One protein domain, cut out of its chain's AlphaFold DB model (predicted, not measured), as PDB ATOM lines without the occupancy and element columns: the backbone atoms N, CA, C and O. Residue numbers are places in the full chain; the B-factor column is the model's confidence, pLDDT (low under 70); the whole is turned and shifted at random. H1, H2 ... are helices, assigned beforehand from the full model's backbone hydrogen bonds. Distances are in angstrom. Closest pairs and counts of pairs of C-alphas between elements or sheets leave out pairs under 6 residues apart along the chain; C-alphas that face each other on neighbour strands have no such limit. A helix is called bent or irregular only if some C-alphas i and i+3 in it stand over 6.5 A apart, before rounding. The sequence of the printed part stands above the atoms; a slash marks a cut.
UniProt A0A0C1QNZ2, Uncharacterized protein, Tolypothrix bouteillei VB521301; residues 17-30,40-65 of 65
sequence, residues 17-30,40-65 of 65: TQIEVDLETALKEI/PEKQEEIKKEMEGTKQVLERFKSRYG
ATOM      1  N   THR A  17      34.387  -7.241 -16.540       86.62
ATOM      2  CA  THR A  17      33.385  -6.404 -17.214       86.62
ATOM      3  C   THR A  17      33.520  -4.939 -16.812       86.62
ATOM      4  O   THR A  17      33.433  -4.068 -17.675       86.62
ATOM      5  N   GLN A  18      33.789  -4.651 -15.539       90.06
ATOM      6  CA  GLN A  18      34.031  -3.281 -15.093       90.06
ATOM      7  C   GLN A  18      35.297  -2.697 -15.734       90.06
ATOM      8  O   GLN A  18      35.263  -1.575 -16.235       90.06
ATOM      9  N   ILE A  19      36.380  -3.479 -15.808       88.38
ATOM     10  CA  ILE A  19      37.623  -3.066 -16.477       88.38
ATOM     11  C   ILE A  19      37.366  -2.705 -17.946       88.38
ATOM     12  O   ILE A  19      37.918  -1.718 -18.423       88.38
ATOM     13  N   GLU A  20      36.528  -3.467 -18.656       85.88
ATOM     14  CA  GLU A  20      36.139  -3.159 -20.040       85.88
ATOM     15  C   GLU A  20      35.487  -1.779 -20.152       85.88
ATOM     16  O   GLU A  20      35.923  -0.951 -20.952       85.88
ATOM     17  N   VAL A  21      34.483  -1.516 -19.311       89.06
ATOM     18  CA  VAL A  21      33.738  -0.251 -19.295       89.06
ATOM     19  C   VAL A  21      34.655   0.930 -18.971       89.06
ATOM     20  O   VAL A  21      34.576   1.979 -19.621       89.06
ATOM     21  N   ASP A  22      35.554   0.759 -18.003       91.44
ATOM     22  CA  ASP A  22      36.505   1.792 -17.597       91.44
ATOM     23  C   ASP A  22      37.497   2.103 -18.730       91.44
ATOM     24  O   ASP A  22      37.777   3.271 -19.013       91.44
ATOM     25  N   LEU A  23      37.978   1.073 -19.437       87.62
ATOM     26  CA  LEU A  23      38.863   1.227 -20.595       87.62
ATOM     27  C   LEU A  23      38.176   1.965 -21.744       87.62
ATOM     28  O   LEU A  23      38.773   2.862 -22.344       87.62
ATOM     29  N   GLU A  24      36.926   1.610 -22.050       87.81
ATOM     30  CA  GLU A  24      36.140   2.293 -23.079       87.81
ATOM     31  C   GLU A  24      35.921   3.765 -22.745       87.81
ATOM     32  O   GLU A  24      36.069   4.631 -23.612       87.81
ATOM     33  N   THR A  25      35.611   4.048 -21.483       91.38
ATOM     34  CA  THR A  25      35.387   5.409 -20.994       91.38
ATOM     35  C   THR A  25      36.660   6.237 -21.110       91.38
ATOM     36  O   THR A  25      36.651   7.281 -21.763       91.38
ATOM     37  N   ALA A  26      37.774   5.733 -20.576       89.50
ATOM     38  CA  ALA A  26      39.052   6.434 -20.601       89.50
ATOM     39  C   ALA A  26      39.528   6.709 -22.037       89.50
ATOM     40  O   ALA A  26      39.983   7.810 -22.351       89.50
ATOM     41  N   LEU A  27      39.392   5.736 -22.943       86.62
ATOM     42  CA  LEU A  27      39.780   5.919 -24.342       86.62
ATOM     43  C   LEU A  27      38.892   6.928 -25.061       86.62
ATOM     44  O   LEU A  27      39.401   7.740 -25.837       86.62
ATOM     45  N   LYS A  28      37.588   6.922 -24.782       86.94
ATOM     46  CA  LYS A  28      36.673   7.929 -25.313       86.94
ATOM     47  C   LYS A  28      37.068   9.328 -24.844       86.94
ATOM     48  O   LYS A  28      37.210  10.212 -25.684       86.94
ATOM     49  N   GLU A  29      37.347   9.515 -23.555       89.94
ATOM     50  CA  GLU A  29      37.791  10.805 -23.014       89.94
ATOM     51  C   GLU A  29      39.108  11.278 -23.645       89.94
ATOM     52  O   GLU A  29      39.232  12.443 -24.029       89.94
ATOM     53  N   ILE A  30      40.080  10.376 -23.825       86.69
ATOM     54  CA  ILE A  30      41.350  10.684 -24.500       86.69
ATOM     55  C   ILE A  30      41.103  11.123 -25.947       86.69
ATOM     56  O   ILE A  30      41.691  12.105 -26.407       86.69
ATOM     57  N   PRO A  40      44.841  10.319 -37.856       84.06
ATOM     58  CA  PRO A  40      43.730   9.409 -38.152       84.06
ATOM     59  C   PRO A  40      44.131   7.926 -38.159       84.06
ATOM     60  O   PRO A  40      43.436   7.103 -37.574       84.06
ATOM     61  N   GLU A  41      45.305   7.605 -38.712       86.75
ATOM     62  CA  GLU A  41      45.881   6.248 -38.724       86.75
ATOM     63  C   GLU A  41      46.046   5.654 -37.312       86.75
ATOM     64  O   GLU A  41      45.800   4.472 -37.089       86.75
ATOM     65  N   LYS A  42      46.405   6.487 -36.326       85.94
ATOM     66  CA  LYS A  42      46.572   6.067 -34.932       85.94
ATOM     67  C   LYS A  42      45.246   5.952 -34.200       85.94
ATOM     68  O   LYS A  42      45.110   5.079 -33.354       85.94
ATOM     69  N   GLN A  43      44.255   6.770 -34.546       83.19
ATOM     70  CA  GLN A  43      42.900   6.584 -34.025       83.19
ATOM     71  C   GLN A  43      42.288   5.265 -34.512       83.19
ATOM     72  O   GLN A  43      41.610   4.585 -33.744       83.19
ATOM     73  N   GLU A  44      42.525   4.900 -35.773       87.75
ATOM     74  CA  GLU A  44      42.059   3.635 -36.345       87.75
ATOM     75  C   GLU A  44      42.751   2.427 -35.692       87.75
ATOM     76  O   GLU A  44      42.077   1.475 -35.305       87.75
ATOM     77  N   GLU A  45      44.068   2.505 -35.475       89.56
ATOM     78  CA  GLU A  45      44.841   1.490 -34.742       89.56
ATOM     79  C   GLU A  45      44.298   1.286 -33.317       89.56
ATOM     80  O   GLU A  45      44.020   0.157 -32.920       89.56
ATOM     81  N   ILE A  46      44.041   2.375 -32.580       85.88
ATOM     82  CA  ILE A  46      43.467   2.322 -31.226       85.88
ATOM     83  C   ILE A  46      42.081   1.663 -31.236       85.88
ATOM     84  O   ILE A  46      41.811   0.791 -30.412       85.88
ATOM     85  N   LYS A  47      41.202   2.037 -32.176       85.19
ATOM     86  CA  LYS A  47      39.866   1.427 -32.297       85.19
ATOM     87  C   LYS A  47      39.945  -0.072 -32.577       85.19
ATOM     88  O   LYS A  47      39.171  -0.838 -32.007       85.19
ATOM     89  N   LYS A  48      40.882  -0.493 -33.427       90.62
ATOM     90  CA  LYS A  48      41.082  -1.905 -33.760       90.62
ATOM     91  C   LYS A  48      41.570  -2.715 -32.556       90.62
ATOM     92  O   LYS A  48      41.040  -3.790 -32.295       90.62
ATOM     93  N   GLU A  49      42.534  -2.190 -31.802       89.62
ATOM     94  CA  GLU A  49      43.037  -2.845 -30.585       89.62
ATOM     95  C   GLU A  49      41.962  -2.920 -29.486       89.62
ATOM     96  O   GLU A  49      41.852  -3.930 -28.785       89.62
ATOM     97  N   MET A  50      41.104  -1.898 -29.375       86.06
ATOM     98  CA  MET A  50      39.929  -1.948 -28.500       86.06
ATOM     99  C   MET A  50      38.966  -3.063 -28.895       86.06
ATOM    100  O   MET A  50      38.539  -3.833 -28.039       86.06
ATOM    101  N   GLU A  51      38.624  -3.168 -30.178       88.44
ATOM    102  CA  GLU A  51      37.723  -4.215 -30.664       88.44
ATOM    103  C   GLU A  51      38.313  -5.615 -30.426       88.44
ATOM    104  O   GLU A  51      37.609  -6.519 -29.974       88.44
ATOM    105  N   GLY A  52      39.624  -5.778 -30.625       89.94
ATOM    106  CA  GLY A  52      40.336  -7.009 -30.278       89.94
ATOM    107  C   GLY A  52      40.251  -7.338 -28.785       89.94
ATOM    108  O   GLY A  52      39.980  -8.482 -28.417       89.94
ATOM    109  N   THR A  53      40.413  -6.331 -27.924       86.56
ATOM    110  CA  THR A  53      40.276  -6.484 -26.469       86.56
ATOM    111  C   THR A  53      38.863  -6.934 -26.097       86.56
ATOM    112  O   THR A  53      38.720  -7.923 -25.380       86.56
ATOM    113  N   LYS A  54      37.819  -6.309 -26.660       86.62
ATOM    114  CA  LYS A  54      36.418  -6.717 -26.445       86.62
ATOM    115  C   LYS A  54      36.175  -8.173 -26.813       86.62
ATOM    116  O   LYS A  54      35.622  -8.921 -26.016       86.62
ATOM    117  N   GLN A  55      36.665  -8.618 -27.969       89.50
ATOM    118  CA  GLN A  55      36.505 -10.011 -28.392       89.50
ATOM    119  C   GLN A  55      37.192 -11.005 -27.445       89.50
ATOM    120  O   GLN A  55      36.680 -12.104 -27.214       89.50
ATOM    121  N   VAL A  56      38.361 -10.656 -26.897       88.56
ATOM    122  CA  VAL A  56      39.044 -11.489 -25.892       88.56
ATOM    123  C   VAL A  56      38.224 -11.555 -24.606       88.56
ATOM    124  O   VAL A  56      38.064 -12.642 -24.046       88.56
ATOM    125  N   LEU A  57      37.664 -10.425 -24.171       85.75
ATOM    126  CA  LEU A  57      36.822 -10.361 -22.980       85.75
ATOM    127  C   LEU A  57      35.507 -11.119 -23.164       85.75
ATOM    128  O   LEU A  57      35.146 -11.899 -22.291       85.75
ATOM    129  N   GLU A  58      34.837 -11.006 -24.308       86.88
ATOM    130  CA  GLU A  58      33.642 -11.801 -24.614       86.88
ATOM    131  C   GLU A  58      33.924 -13.307 -24.559       86.88
ATOM    132  O   GLU A  58      33.150 -14.068 -23.977       86.88
ATOM    133  N   ARG A  59      35.067 -13.757 -25.097       87.81
ATOM    134  CA  ARG A  59      35.482 -15.168 -25.003       87.81
ATOM    135  C   ARG A  59      35.745 -15.599 -23.566       87.81
ATOM    136  O   ARG A  59      35.448 -16.739 -23.216       87.81
ATOM    137  N   PHE A  60      36.317 -14.714 -22.752       83.88
ATOM    138  CA  PHE A  60      36.525 -14.968 -21.332       83.88
ATOM    139  C   PHE A  60      35.181 -15.106 -20.604       83.88
ATOM    140  O   PHE A  60      34.932 -16.140 -19.984       83.88
ATOM    141  N   LYS A  61      34.273 -14.138 -20.770       81.31
ATOM    142  CA  LYS A  61      32.932 -14.163 -20.167       81.31
ATOM    143  C   LYS A  61      32.134 -15.387 -20.607       81.31
ATOM    144  O   LYS A  61      31.546 -16.054 -19.776       81.31
ATOM    145  N   SER A  62      32.186 -15.771 -21.881       84.88
ATOM    146  CA  SER A  62      31.502 -16.978 -22.368       84.88
ATOM    147  C   SER A  62      32.027 -18.283 -21.756       84.88
ATOM    148  O   SER A  62      31.340 -19.301 -21.834       84.88
ATOM    149  N   ARG A  63      33.260 -18.299 -21.235       82.19
ATOM    150  CA  ARG A  63      33.898 -19.503 -20.689       82.19
ATOM    151  C   ARG A  63      33.785 -19.605 -19.170       82.19
ATOM    152  O   ARG A  63      33.851 -20.718 -18.651       82.19
ATOM    153  N   TYR A  64      33.668 -18.469 -18.489       73.56
ATOM    154  CA  TYR A  64      33.741 -18.373 -17.029       73.56
ATOM    155  C   TYR A  64      32.550 -17.642 -16.385       73.56
ATOM    156  O   TYR A  64      32.464 -17.624 -15.158       73.56
ATOM    157  N   GLY A  65      31.670 -17.033 -17.184       64.25
ATOM    158  CA  GLY A  65      30.436 -16.364 -16.762       64.25
ATOM    159  C   GLY A  65      29.204 -17.249 -16.851       64.25
ATOM    160  O   GLY A  65      29.225 -18.241 -17.615       64.25
TER     161      GLY A  65
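What this domain is: This is residues 17 to 30 and 40 to 65 of the 65 residues of an uncharacterized protein of Tolypothrix bouteillei VB521301 (UniProt A0A0C1QNZ2). Two straight helices lie side by side and run opposite ways, the long H2 making the length of a rod and the shorter H1 packed along part of it. The first end of H2, residues 40 to 45, sticks out free of H1, and the stretch that joins the two helices is not printed. The printed part has 40 residues with two named helices, H1 then H2 along the chain, and no named strand; the class is all helix. The whole is loose, with a radius of gyration of the C-alphas of 11.4 A, and the C-alphas span 36 by 17 by 6 A.

How they stand to each other: H2, residues 40 to 64, touches H1, residues 17 to 30, with 4 pairs of C-alphas within 8 A. The closest C-alphas of the two are those of Glu 20 and Lys 54, 7.3 A apart. H2 touches H1 with its residues 50 to 57 alone. Their lines stand at a shallow tilt of 8 degrees, opposite ways, and their centres are 11.6 A apart. In both H1 and H2 every O i to N i+4 pair is within hydrogen-bond range.

Where its parts are: H2 has 25 residues and measures 36.3 A from C-alpha 40 at (43.730, 9.409, -38.152) to C-alpha 64 at (33.741, -18.373, -17.029). H1 has 14 residues and measures 20.2 A from its first C-alpha to its last, beginning at C-alpha 17 at (33.385, -6.404, -17.214). Neither helix is bent.

The domain as a whole: The two C-alphas farthest apart are those of Pro 40 and Tyr 64, 36.3 A. Residues 31 to 39 are cut out, and C-alphas 30 and 40 are 13.9 A apart across the cut. The printed part ends at Gly 65, the chain's last residue. The mean pLDDT of the printed part is 86.3, and one residue, 65, is under 70.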